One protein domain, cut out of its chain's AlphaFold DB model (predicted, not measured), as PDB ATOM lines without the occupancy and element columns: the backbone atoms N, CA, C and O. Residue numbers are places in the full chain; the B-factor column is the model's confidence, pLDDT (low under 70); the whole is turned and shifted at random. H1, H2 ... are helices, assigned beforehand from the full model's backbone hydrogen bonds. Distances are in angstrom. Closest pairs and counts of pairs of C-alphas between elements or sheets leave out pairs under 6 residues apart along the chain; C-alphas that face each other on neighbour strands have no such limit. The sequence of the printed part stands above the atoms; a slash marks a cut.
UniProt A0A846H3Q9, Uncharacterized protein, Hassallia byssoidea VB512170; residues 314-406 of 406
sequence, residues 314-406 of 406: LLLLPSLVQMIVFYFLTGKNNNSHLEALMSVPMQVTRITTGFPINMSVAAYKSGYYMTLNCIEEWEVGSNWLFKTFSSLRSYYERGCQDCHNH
ATOM      1  N   LEU A 314     -23.354  33.691 -27.906       75.00
ATOM      2  CA  LEU A 314     -24.783  33.996 -27.989       75.00
ATOM      3  C   LEU A 314     -25.158  34.652 -29.313       75.00
ATOM      4  O   LEU A 314     -26.314  34.584 -29.714       75.00
ATOM      5  N   LEU A 315     -24.192  35.248 -30.010       76.50
ATOM      6  CA  LEU A 315     -24.380  35.805 -31.347       76.50
ATOM      7  C   LEU A 315     -24.045  34.785 -32.437       76.50
ATOM      8  O   LEU A 315     -24.742  34.683 -33.451       76.50
ATOM      9  N   LEU A 316     -22.985  34.004 -32.221       79.44
ATOM     10  CA  LEU A 316     -22.479  33.039 -33.192       79.44
ATOM     11  C   LEU A 316     -23.403  31.845 -33.409       79.44
ATOM     12  O   LEU A 316     -23.729  31.526 -34.551       79.44
ATOM     13  N   LEU A 317     -23.815  31.186 -32.323       84.88
ATOM     14  CA  LEU A 317     -24.589  29.951 -32.408       84.88
ATOM     15  C   LEU A 317     -25.933  30.162 -33.125       84.88
ATOM     16  O   LEU A 317     -26.216  29.392 -34.046       84.88
ATOM     17  N   PRO A 318     -26.741  31.195 -32.799       84.62
ATOM     18  CA  PRO A 318     -27.990  31.434 -33.515       84.62
ATOM     19  C   PRO A 318     -27.764  31.742 -34.994       84.62
ATOM     20  O   PRO A 318     -28.506  31.241 -35.830       84.62
ATOM     21  N   SER A 319     -26.724  32.513 -35.325       83.88
ATOM     22  CA  SER A 319     -26.395  32.853 -36.715       83.88
ATOM     23  C   SER A 319     -26.046  31.609 -37.533       83.88
ATOM     24  O   SER A 319     -26.578  31.415 -38.624       83.88
ATOM     25  N   LEU A 320     -25.200  30.728 -36.989       87.62
ATOM     26  CA  LEU A 320     -24.820  29.483 -37.654       87.62
ATOM     27  C   LEU A 320     -26.017  28.540 -37.822       87.62
ATOM     28  O   LEU A 320     -26.253  28.019 -38.911       87.62
ATOM     29  N   VAL A 321     -26.813  28.353 -36.764       90.94
ATOM     30  CA  VAL A 321     -28.031  27.531 -36.821       90.94
ATOM     31  C   VAL A 321     -29.027  28.089 -37.843       90.94
ATOM     32  O   VAL A 321     -29.606  27.324 -38.615       90.94
ATOM     33  N   GLN A 322     -29.181  29.414 -37.906       89.69
ATOM     34  CA  GLN A 322     -30.032  30.087 -38.887       89.69
ATOM     35  C   GLN A 322     -29.604  29.776 -40.322       89.69
ATOM     36  O   GLN A 322     -30.457  29.452 -41.149       89.69
ATOM     37  N   MET A 323     -28.303  29.839 -40.616       88.06
ATOM     38  CA  MET A 323     -27.782  29.516 -41.944       88.06
ATOM     39  C   MET A 323     -28.028  28.052 -42.322       88.06
ATOM     40  O   MET A 323     -28.486  27.779 -43.429       88.06
ATOM     41  N   ILE A 324     -27.766  27.119 -41.399       92.00
ATOM     42  CA  ILE A 324     -27.958  25.679 -41.626       92.00
ATOM     43  C   ILE A 324     -29.427  25.373 -41.938       92.00
ATOM     44  O   ILE A 324     -29.727  24.721 -42.939       92.00
ATOM     45  N   VAL A 325     -30.353  25.862 -41.107       93.44
ATOM     46  CA  VAL A 325     -31.795  25.635 -41.291       93.44
ATOM     47  C   VAL A 325     -32.282  26.250 -42.600       93.44
ATOM     48  O   VAL A 325     -32.981  25.587 -43.364       93.44
ATOM     49  N   PHE A 326     -31.880  27.486 -42.896       91.31
ATOM     50  CA  PHE A 326     -32.269  28.143 -44.140       91.31
ATOM     51  C   PHE A 326     -31.738  27.402 -45.376       91.31
ATOM     52  O   PHE A 326     -32.456  27.263 -46.370       91.31
ATOM     53  N   TYR A 327     -30.509  26.877 -45.314       91.75
ATOM     54  CA  TYR A 327     -29.951  26.063 -46.390       91.75
ATOM     55  C   TYR A 327     -30.768  24.786 -46.612       91.75
ATOM     56  O   TYR A 327     -31.114  24.488 -47.754       91.75
ATOM     57  N   PHE A 328     -31.135  24.053 -45.553       93.44
ATOM     58  CA  PHE A 328     -32.003  22.877 -45.700       93.44
ATOM     59  C   PHE A 328     -33.346  23.232 -46.345       93.44
ATOM     60  O   PHE A 328     -33.837  22.479 -47.174       93.44
ATOM     61  N   LEU A 329     -33.920  24.389 -46.020       93.19
ATOM     62  CA  LEU A 329     -35.214  24.796 -46.565       93.19
ATOM     63  C   LEU A 329     -35.157  25.291 -48.013       93.19
ATOM     64  O   LEU A 329     -36.174  25.230 -48.689       93.19
ATOM     65  N   THR A 330     -34.018  25.786 -48.505       89.94
ATOM     66  CA  THR A 330     -33.962  26.500 -49.802       89.94
ATOM     67  C   THR A 330     -32.914  25.980 -50.783       89.94
ATOM     68  O   THR A 330     -32.949  26.331 -51.962       89.94
ATOM     69  N   GLY A 331     -31.945  25.188 -50.318       85.94
ATOM     70  CA  GLY A 331     -30.766  24.784 -51.090       85.94
ATOM     71  C   GLY A 331     -29.838  25.949 -51.461       85.94
ATOM     72  O   GLY A 331     -28.944  25.788 -52.292       85.94
ATOM     73  N   LYS A 332     -30.051  27.140 -50.885       81.38
ATOM     74  CA  LYS A 332     -29.304  28.365 -51.190       81.38
ATOM     75  C   LYS A 332     -28.508  28.809 -49.971       81.38
ATOM     76  O   LYS A 332     -29.002  28.751 -48.847       81.38
ATOM     77  N   ASN A 333     -27.280  29.282 -50.198       67.62
ATOM     78  CA  ASN A 333     -26.575  30.021 -49.158       67.62
ATOM     79  C   ASN A 333     -27.179  31.417 -49.021       67.62
ATOM     80  O   ASN A 333     -27.533  32.024 -50.032       67.62
ATOM     81  N   ASN A 334     -27.256  31.936 -47.799       60.53
ATOM     82  CA  ASN A 334     -27.899  33.213 -47.532       60.53
ATOM     83  C   ASN A 334     -27.036  34.192 -46.733       60.53
ATOM     84  O   ASN A 334     -27.516  34.865 -45.824       60.53
ATOM     85  N   ASN A 335     -25.760  34.311 -47.099       57.94
ATOM     86  CA  ASN A 335     -24.863  35.276 -46.457       57.94
ATOM     87  C   ASN A 335     -25.296  36.723 -46.711       57.94
ATOM     88  O   ASN A 335     -25.147  37.565 -45.833       57.94
ATOM     89  N   SER A 336     -25.892  37.009 -47.874       57.75
ATOM     90  CA  SER A 336     -26.357  38.354 -48.234       57.75
ATOM     91  C   SER A 336     -27.641  38.792 -47.522       57.75
ATOM     92  O   SER A 336     -27.925  39.986 -47.503       57.75
ATOM     93  N   HIS A 337     -28.419  37.872 -46.936       64.50
ATOM     94  CA  HIS A 337     -29.646  38.215 -46.204       64.50
ATOM     95  C   HIS A 337     -29.698  37.648 -44.784       64.50
ATOM     96  O   HIS A 337     -30.759  37.679 -44.162       64.50
ATOM     97  N   LEU A 338     -28.575  37.171 -44.236       71.00
ATOM     98  CA  LEU A 338     -28.513  36.707 -42.850       71.00
ATOM     99  C   LEU A 338     -28.945  37.812 -41.878       71.00
ATOM    100  O   LEU A 338     -29.714  37.545 -40.963       71.00
ATOM    101  N   GLU A 339     -28.539  39.060 -42.111       72.25
ATOM    102  CA  GLU A 339     -28.993  40.208 -41.312       72.25
ATOM    103  C   GLU A 339     -30.512  40.410 -41.404       72.25
ATOM    104  O   GLU A 339     -31.175  40.585 -40.381       72.25
ATOM    105  N   ALA A 340     -31.087  40.303 -42.606       74.88
ATOM    106  CA  ALA A 340     -32.526  40.435 -42.819       74.88
ATOM    107  C   ALA A 340     -33.309  39.289 -42.151       74.88
ATOM    108  O   ALA A 340     -34.290  39.541 -41.454       74.88
ATOM    109  N   LEU A 341     -32.835  38.046 -42.274       77.31
ATOM    110  CA  LEU A 341     -33.373  36.883 -41.560       77.31
ATOM    111  C   LEU A 341     -33.313  37.082 -40.045       77.31
ATOM    112  O   LEU A 341     -34.297  36.857 -39.345       77.31
ATOM    113  N   MET A 342     -32.172  37.534 -39.528       77.88
ATOM    114  CA  MET A 342     -31.987  37.756 -38.096       77.88
ATOM    115  C   MET A 342     -32.854  38.906 -37.572       77.88
ATOM    116  O   MET A 342     -33.280  38.834 -36.418       77.88
ATOM    117  N   SER A 343     -33.184  39.888 -38.418       78.50
ATOM    118  CA  SER A 343     -34.080  41.009 -38.105       78.50
ATOM    119  C   SER A 343     -35.569  40.649 -38.059       78.50
ATOM    120  O   SER A 343     -36.359  41.454 -37.564       78.50
ATOM    121  N   VAL A 344     -35.965  39.452 -38.525       76.38
ATOM    122  CA  VAL A 344     -37.363  39.003 -38.467       76.38
ATOM    123  C   VAL A 344     -37.851  39.053 -37.013       76.38
ATOM    124  O   VAL A 344     -37.254  38.401 -36.141       76.38
ATOM    125  N   PRO A 345     -38.920  39.822 -36.729       65.81
ATOM    126  CA  PRO A 345     -39.405  40.011 -35.377       65.81
ATOM    127  C   PRO A 345     -39.952  38.695 -34.825       65.81
ATOM    128  O   PRO A 345     -40.750  38.003 -35.453       65.81
ATOM    129  N   MET A 346     -39.525  38.358 -33.611       66.81
ATOM    130  CA  MET A 346     -40.044  37.215 -32.873       66.81
ATOM    131  C   MET A 346     -40.164  37.607 -31.404       66.81
ATOM    132  O   MET A 346     -39.201  38.084 -30.801       66.81
ATOM    133  N   GLN A 347     -41.343  37.405 -30.816       55.31
ATOM    134  CA  GLN A 347     -41.557  37.606 -29.383       55.31
ATOM    135  C   GLN A 347     -40.924  36.451 -28.593       55.31
ATOM    136  O   GLN A 347     -41.614  35.584 -28.065       55.31
ATOM    137  N   VAL A 348     -39.593  36.409 -28.525       53.34
ATOM    138  CA  VAL A 348     -38.881  35.490 -27.631       53.34
ATOM    139  C   VAL A 348     -38.525  36.257 -26.367       53.34
ATOM    140  O   VAL A 348     -37.516  36.948 -26.289       53.34
ATOM    141  N   THR A 349     -39.389  36.159 -25.362       40.72
ATOM    142  CA  THR A 349     -39.284  36.892 -24.089       40.72
ATOM    143  C   THR A 349     -38.177  36.392 -23.156       40.72
ATOM    144  O   THR A 349     -37.989  36.964 -22.085       40.72
ATOM    145  N   ARG A 350     -37.403  35.365 -23.533       43.28
ATOM    146  CA  ARG A 350     -36.209  34.931 -22.792       43.28
ATOM    147  C   ARG A 350     -35.129  34.447 -23.750       43.28
ATOM    148  O   ARG A 350     -35.334  33.454 -24.446       43.28
ATOM    149  N   ILE A 351     -33.974  35.114 -23.726       45.69
ATOM    150  CA  ILE A 351     -32.724  34.625 -24.318       45.69
ATOM    151  C   ILE A 351     -32.439  33.273 -23.666       45.69
ATOM    152  O   ILE A 351     -31.991  33.189 -22.527       45.69
ATOM    153  N   THR A 352     -32.812  32.205 -24.352       49.50
ATOM    154  CA  THR A 352     -32.576  30.837 -23.919       49.50
ATOM    155  C   THR A 352     -31.664  30.234 -24.966       49.50
ATOM    156  O   THR A 352     -31.982  30.177 -26.147       49.50
ATOM    157  N   THR A 353     -30.459  29.901 -24.525       57.66
ATOM    158  CA  THR A 353     -29.266  29.744 -25.365       57.66
ATOM    159  C   THR A 353     -29.106  28.333 -25.924       57.66
ATOM    160  O   THR A 353     -28.128  28.043 -26.608       57.66
ATOM    161  N   GLY A 354     -30.071  27.455 -25.645       72.25
ATOM    162  CA  GLY A 354     -30.017  26.050 -26.016       72.25
ATOM    163  C   GLY A 354     -30.194  25.831 -27.515       72.25
ATOM    164  O   GLY A 354     -31.068  26.419 -28.159       72.25
ATOM    165  N   PHE A 355     -29.404  24.908 -28.055       83.75
ATOM    166  CA  PHE A 355     -29.480  24.467 -29.445       83.75
ATOM    167  C   PHE A 355     -30.915  24.193 -29.974       83.75
ATOM    168  O   PHE A 355     -31.246  24.704 -31.046       83.75
ATOM    169  N   PRO A 356     -31.825  23.502 -29.246       85.06
ATOM    170  CA  PRO A 356     -33.189  23.245 -29.736       85.06
ATOM    171  C   PRO A 356     -34.032  24.511 -29.951       85.06
ATOM    172  O   PRO A 356     -34.877  24.573 -30.848       85.06
ATOM    173  N   ILE A 357     -33.802  25.537 -29.130       86.25
ATOM    174  CA  ILE A 357     -34.518  26.811 -29.219       86.25
ATOM    175  C   ILE A 357     -34.012  27.585 -30.429       86.25
ATOM    176  O   ILE A 357     -34.826  28.056 -31.218       86.25
ATOM    177  N   ASN A 358     -32.693  27.616 -30.644       88.12
ATOM    178  CA  ASN A 358     -32.106  28.202 -31.849       88.12
ATOM    179  C   ASN A 358     -32.652  27.552 -33.129       88.12
ATOM    180  O   ASN A 358     -33.010  28.271 -34.056       88.12
ATOM    181  N   MET A 359     -32.809  26.223 -33.163       92.00
ATOM    182  CA  MET A 359     -33.421  25.525 -34.306       92.00
ATOM    183  C   MET A 359     -34.880  25.953 -34.537       92.00
ATOM    184  O   MET A 359     -35.286  26.192 -35.673       92.00
ATOM    185  N   SER A 360     -35.664  26.087 -33.463       91.44
ATOM    186  CA  SER A 360     -37.078  26.492 -33.530       91.44
ATOM    187  C   SER A 360     -37.239  27.936 -34.014       91.44
ATOM    188  O   SER A 360     -38.060  28.220 -34.886       91.44
ATOM    189  N   VAL A 361     -36.411  28.845 -33.488       89.81
ATOM    190  CA  VAL A 361     -36.332  30.247 -33.927       89.81
ATOM    191  C   VAL A 361     -35.927  30.315 -35.397       89.81
ATOM    192  O   VAL A 361     -36.559  31.031 -36.171       89.81
ATOM    193  N   ALA A 362     -34.920  29.541 -35.800       91.75
ATOM    194  CA  ALA A 362     -34.443  29.524 -37.173       91.75
ATOM    195  C   ALA A 362     -35.498  29.018 -38.164       91.75
ATOM    196  O   ALA A 362     -35.645  29.601 -39.241       91.75
ATOM    197  N   ALA A 363     -36.261  27.984 -37.796       93.50
ATOM    198  CA  ALA A 363     -37.368  27.473 -38.598       93.50
ATOM    199  C   ALA A 363     -38.465  28.536 -38.780       93.50
ATOM    200  O   ALA A 363     -38.855  28.817 -39.911       93.50
ATOM    201  N   TYR A 364     -38.889  29.187 -37.689       93.56
ATOM    202  CA  TYR A 364     -39.869  30.278 -37.732       93.56
ATOM    203  C   TYR A 364     -39.404  31.440 -38.619       93.56
ATOM    204  O   TYR A 364     -40.104  31.835 -39.551       93.56
ATOM    205  N   LYS A 365     -38.195  31.962 -38.371       91.44
ATOM    206  CA  LYS A 365     -37.649  33.102 -39.122       91.44
ATOM    207  C   LYS A 365     -37.493  32.786 -40.604       91.44
ATOM    208  O   LYS A 365     -37.774  33.640 -41.442       91.44
ATOM    209  N   SER A 366     -37.093  31.556 -40.930       92.50
ATOM    210  CA  SER A 366     -36.994  31.105 -42.318       92.50
ATOM    211  C   SER A 366     -38.365  31.052 -42.988       92.50
ATOM    212  O   SER A 366     -38.495  31.583 -44.083       92.50
ATOM    213  N   GLY A 367     -39.392  30.493 -42.336       93.12
ATOM    214  CA  GLY A 367     -40.755  30.444 -42.885       93.12
ATOM    215  C   GLY A 367     -41.335  31.827 -43.168       93.12
ATOM    216  O   GLY A 367     -41.821  32.089 -44.271       93.12
ATOM    217  N   TYR A 368     -41.180  32.749 -42.214       92.50
ATOM    218  CA  TYR A 368     -41.583  34.145 -42.389       92.50
ATOM    219  C   TYR A 368     -40.860  34.790 -43.575       92.50
ATOM    220  O   TYR A 368     -41.486  35.321 -44.489       92.50
ATOM    221  N   TYR A 369     -39.527  34.716 -43.593       90.69
ATOM    222  CA  TYR A 369     -38.717  35.363 -44.622       90.69
ATOM    223  C   TYR A 369     -38.941  34.772 -46.017       90.69
ATOM    224  O   TYR A 369     -39.007  35.513 -46.997       90.69
ATOM    225  N   MET A 370     -39.056  33.446 -46.123       92.00
ATOM    226  CA  MET A 370     -39.336  32.769 -47.388       92.00
ATOM    227  C   MET A 370     -40.702  33.170 -47.935       92.00
ATOM    228  O   MET A 370     -40.803  33.452 -49.126       92.00
ATOM    229  N   THR A 371     -41.712  33.272 -47.069       92.81
ATOM    230  CA  THR A 371     -43.049  33.747 -47.448       92.81
ATOM    231  C   THR A 371     -43.003  35.188 -47.945       92.81
ATOM    232  O   THR A 371     -43.467  35.465 -49.048       92.81
ATOM    233  N   LEU A 372     -42.366  36.087 -47.186       90.94
ATOM    234  CA  LEU A 372     -42.253  37.508 -47.529       90.94
ATOM    235  C   LEU A 372     -41.601  37.735 -48.899       90.94
ATOM    236  O   LEU A 372     -41.963  38.658 -49.623       90.94
ATOM    237  N   ASN A 373     -40.617  36.902 -49.240       89.12
ATOM    238  CA  ASN A 373     -39.801  37.053 -50.443       89.12
ATOM    239  C   ASN A 373     -40.161  36.056 -51.556       89.12
ATOM    240  O   ASN A 373     -39.410  35.945 -52.525       89.12
ATOM    241  N   CYS A 374     -41.271  35.321 -51.425       90.25
ATOM    242  CA  CYS A 374     -41.710  34.301 -52.383       90.25
ATOM    243  C   CYS A 374     -40.608  33.281 -52.743       90.25
ATOM    244  O   CYS A 374     -40.404  32.946 -53.911       90.25
ATOM    245  N   ILE A 375     -39.854  32.813 -51.746       90.06
ATOM    246  CA  ILE A 375     -38.778  31.835 -51.932       90.06
ATOM    247  C   ILE A 375     -39.365  30.427 -51.853       90.06
ATOM    248  O   ILE A 375     -39.892  30.029 -50.817       90.06
ATOM    249  N   GLU A 376     -39.221  29.667 -52.935       90.25
ATOM    250  CA  GLU A 376     -39.649  28.268 -52.989       90.25
ATOM    251  C   GLU A 376     -38.824  27.368 -52.058       90.25
ATOM    252  O   GLU A 376     -37.611  27.544 -51.892       90.25
ATOM    253  N   GLU A 377     -39.500  26.376 -51.478       92.75
ATOM    254  CA  GLU A 377     -38.866  25.332 -50.681       92.75
ATOM    255  C   GLU A 377     -38.060  24.363 -51.553       92.75
ATOM    256  O   GLU A 377     -38.496  23.906 -52.611       92.75
ATOM    257  N   TRP A 378     -36.896  23.963 -51.051       93.00
ATOM    258  CA  TRP A 378     -36.158  22.823 -51.562       93.00
ATOM    259  C   TRP A 378     -36.657  21.542 -50.891       93.00
ATOM    260  O   TRP A 378     -36.208  21.173 -49.806       93.00
ATOM    261  N   GLU A 379     -37.567  20.846 -51.572       92.38
ATOM    262  CA  GLU A 379     -38.298  19.679 -51.057       92.38
ATOM    263  C   GLU A 379     -37.402  18.609 -50.408       92.38
ATOM    264  O   GLU A 379     -37.725  18.084 -49.345       92.38
ATOM    265  N   VAL A 380     -36.250  18.286 -51.010       90.50
ATOM    266  CA  VAL A 380     -35.331  17.263 -50.472       90.50
ATOM    267  C   VAL A 380     -34.798  17.670 -49.097       90.50
ATOM    268  O   VAL A 380     -34.792  16.863 -48.164       90.50
ATOM    269  N   GLY A 381     -34.363  18.922 -48.961       89.88
ATOM    270  CA  GLY A 381     -33.796  19.424 -47.718       89.88
ATOM    271  C   GLY A 381     -34.863  19.701 -46.655       89.88
ATOM    272  O   GLY A 381     -34.655  19.336 -45.495       89.88
ATOM    273  N   SER A 382     -36.022  20.257 -47.030       93.50
ATOM    274  CA  SER A 382     -37.114  20.534 -46.086       93.50
ATOM    275  C   SER A 382     -37.727  19.242 -45.540       93.50
ATOM    276  O   SER A 382     -37.910  19.107 -44.325       93.50
ATOM    277  N   ASN A 383     -37.939  18.235 -46.394       94.12
ATOM    278  CA  ASN A 383     -38.404  16.918 -45.961       94.12
ATOM    279  C   ASN A 383     -37.423  16.256 -44.998       94.12
ATOM    280  O   ASN A 383     -37.853  15.710 -43.983       94.12
ATOM    281  N   TRP A 384     -36.117  16.325 -45.277       93.94
ATOM    282  CA  TRP A 384     -35.115  15.803 -44.353       93.94
ATOM    283  C   TRP A 384     -35.170  16.527 -43.004       93.94
ATOM    284  O   TRP A 384     -35.308  15.875 -41.969       93.94
ATOM    285  N   LEU A 385     -35.144  17.864 -43.004       94.38
ATOM    286  CA  LEU A 385     -35.152  18.672 -41.782       94.38
ATOM    287  C   LEU A 385     -36.359  18.345 -40.895       94.38
ATOM    288  O   LEU A 385     -36.200  18.093 -39.702       94.38
ATOM    289  N   PHE A 386     -37.562  18.316 -41.475       95.06
ATOM    290  CA  PHE A 386     -38.794  18.072 -40.726       95.06
ATOM    291  C   PHE A 386     -39.026  16.601 -40.388       95.06
ATOM    292  O   PHE A 386     -39.746  16.311 -39.438       95.06
ATOM    293  N   LYS A 387     -38.432  15.656 -41.121       92.31
ATOM    294  CA  LYS A 387     -38.437  14.247 -40.714       92.31
ATOM    295  C   LYS A 387     -37.535  14.039 -39.497       92.31
ATOM    296  O   LYS A 387     -37.939  13.371 -38.550       92.31
ATOM    297  N   THR A 388     -36.345  14.635 -39.514       90.25
ATOM    298  CA  THR A 388     -35.341  14.500 -38.450       90.25
ATOM    299  C   THR A 388     -35.730  15.277 -37.190       90.25
ATOM    300  O   THR A 388     -35.548  14.789 -36.077       90.25
ATOM    301  N   PHE A 389     -36.321  16.464 -37.352       91.12
ATOM    302  CA  PHE A 389     -36.775  17.326 -36.260       91.12
ATOM    303  C   PHE A 389     -38.242  17.716 -36.463       91.12
ATOM    304  O   PHE A 389     -38.573  18.847 -36.822       91.12
ATOM    305  N   SER A 390     -39.140  16.763 -36.217       88.19
ATOM    306  CA  SER A 390     -40.583  16.907 -36.469       88.19
ATOM    307  C   SER A 390     -41.235  18.105 -35.783       88.19
ATOM    308  O   SER A 390     -42.147  18.714 -36.345       88.19
ATOM    309  N   SER A 391     -40.732  18.510 -34.616       88.38
ATOM    310  CA  SER A 391     -41.225  19.688 -33.898       88.38
ATOM    311  C   SER A 391     -41.043  20.996 -34.676       88.38
ATOM    312  O   SER A 391     -41.863  21.905 -34.523       88.38
ATOM    313  N   LEU A 392     -40.030  21.096 -35.549       93.81
ATOM    314  CA  LEU A 392     -39.698  22.331 -36.271       93.81
ATOM    315  C   LEU A 392     -40.755  22.740 -37.297       93.81
ATOM    316  O   LEU A 392     -40.892  23.932 -37.570       93.81
ATOM    317  N   ARG A 393     -41.531  21.785 -37.827       95.06
ATOM    318  CA  ARG A 393     -42.571  22.061 -38.830       95.06
ATOM    319  C   ARG A 393     -43.591  23.078 -38.321       95.06
ATOM    320  O   ARG A 393     -43.895  24.038 -39.016       95.06
ATOM    321  N   SER A 394     -44.037  22.923 -37.076       93.81
ATOM    322  CA  SER A 394     -45.014  23.836 -36.467       93.81
ATOM    323  C   SER A 394     -44.496  25.274 -36.331       93.81
ATOM    324  O   SER A 394     -45.254  26.230 -36.500       93.81
ATOM    325  N   TYR A 395     -43.198  25.445 -36.061       94.12
ATOM    326  CA  TYR A 395     -42.564  26.763 -35.983       94.12
ATOM    327  C   TYR A 395     -42.425  27.398 -37.364       94.12
ATOM    328  O   TYR A 395     -42.726  28.579 -37.516       94.12
ATOM    329  N   TYR A 396     -42.009  26.610 -38.358       95.00
ATOM    330  CA  TYR A 396     -41.926  27.039 -39.752       95.00
ATOM    331  C   TYR A 396     -43.287  27.518 -40.278       95.00
ATOM    332  O   TYR A 396     -43.403  28.656 -40.728       95.00
ATOM    333  N   GLU A 397     -44.331  26.697 -40.127       94.69
ATOM    334  CA  GLU A 397     -45.695  27.012 -40.573       94.69
ATOM    335  C   GLU A 397     -46.253  28.264 -39.891       94.69
ATOM    336  O   GLU A 397     -46.880  29.095 -40.549       94.69
ATOM    337  N   ARG A 398     -45.984  28.444 -38.590       92.69
ATOM    338  CA  ARG A 398     -46.353  29.674 -37.880       92.69
ATOM    339  C   ARG A 398     -45.657  30.899 -38.475       92.69
ATOM    340  O   ARG A 398     -46.316  31.907 -38.693       92.69
ATOM    341  N   GLY A 399     -44.362  30.806 -38.776       91.62
ATOM    342  CA  GLY A 399     -43.627  31.891 -39.430       91.62
ATOM    343  C   GLY A 399     -44.247  32.281 -40.770       91.62
ATOM    344  O   GLY A 399     -44.444  33.465 -41.037       91.62
ATOM    345  N   CYS A 400     -44.629  31.289 -41.581       92.88
ATOM    346  CA  CYS A 400     -45.334  31.531 -42.836       92.88
ATOM    347  C   CYS A 400     -46.684  32.230 -42.608       92.88
ATOM    348  O   CYS A 400     -46.992  33.202 -43.292       92.88
ATOM    349  N   GLN A 401     -47.486  31.767 -41.646       92.88
ATOM    350  CA  GLN A 401     -48.797  32.352 -41.332       92.88
ATOM    351  C   GLN A 401     -48.696  33.804 -40.858       92.88
ATOM    352  O   GLN A 401     -49.434  34.657 -41.345       92.88
ATOM    353  N   ASP A 402     -47.769  34.098 -39.949       89.44
ATOM    354  CA  ASP A 402     -47.608  35.442 -39.391       89.44
ATOM    355  C   ASP A 402     -47.170  36.453 -40.462       89.44
ATOM    356  O   ASP A 402     -47.594  37.605 -40.423       89.44
ATOM    357  N   CYS A 403     -46.412  36.014 -41.474       85.88
ATOM    358  CA  CYS A 403     -46.088  36.842 -42.633       85.88
ATOM    359  C   CYS A 403     -47.303  37.147 -43.526       85.88
ATOM    360  O   CYS A 403     -47.321  38.188 -44.164       85.88
ATOM    361  N   HIS A 404     -48.312  36.272 -43.601       81.69
ATOM    362  CA  HIS A 404     -49.532  36.558 -44.374       81.69
ATOM    363  C   HIS A 404     -50.471  37.537 -43.655       81.69
ATOM    364  O   HIS A 404     -51.339  38.139 -44.286       81.69
ATOM    365  N   ASN A 405     -50.332  37.658 -42.333       72.44
ATOM    366  CA  ASN A 405     -51.168  38.508 -41.487       72.44
ATOM    367  C   ASN A 405     -50.624  39.946 -41.346       72.44
ATOM    368  O   ASN A 405     -51.284  40.780 -40.718       72.44
ATOM    369  N   HIS A 406     -49.446  40.225 -41.911       57.59
ATOM    370  CA  HIS A 406     -48.751  41.514 -41.927       57.59
ATOM    371  C   HIS A 406     -48.495  41.968 -43.361       57.59
ATOM    372  O   HIS A 406     -48.546  43.200 -43.582       57.59
TER     373      HIS A 406
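This is residues 314 to 406 of the 406 residues of an uncharacterized protein of Hassallia byssoidea VB512170 (UniProt A0A846H3Q9). Three helices stand in a row, H3 in the middle with H1 crossing it on one side and H5 packed on the other; short H2 packs on H1 and H3, and H4 packs on the last part of H1. The printed part has 93 residues with five named helices, H1 to H5 in chain order, and no named strand: all helix. It is compact and rounded, with a radius of gyration of the C-alphas of 12.0 A and spans of 31 by 30 by 26 A.

Begin with H1, residues 314 to 330, and H3, residues 355 to 372: they touch, closest at the C-alphas of Gln 322 and Ala 362, 4.8 A, at a steep tilt of 52 degrees, the same way. H2, residues 338 to 343, touches H3 at residues 365 to 369 alone, about perpendicular at 88 degrees; the closest C-alphas, of Leu 341 and Lys 365, are 6.2 A apart. H4, residues 379 to 388, touches H1 at its residues 325 to 330 alone, closest at the C-alphas of Phe 328 and Gly 381, 4.4 A. H5, residues 392 to 404, touches H3, closest at the C-alphas of Tyr 368 and Gly 399, 4.2 A, at a shallow tilt of 33 degrees, only just short of steep. H1 and H5 are apart. Every backbone O i to N i+4 pair is within hydrogen-bond range in H2, H3, H4 and H5; in H1, 12 of 13 are.

Find C-alpha 314 at (-24.783, 33.996, -27.989); from there H1 runs 24.8 A. H3 runs 25.7 A and H5 19.1 A, ending at C-alpha 404, (-49.532, 36.558, -44.374).

The printed part has no cut. The link from H2 to H3 is long, 11 residues. Look for pLDDT under 70 at residues 333 to 337, 345 to 353 and 406.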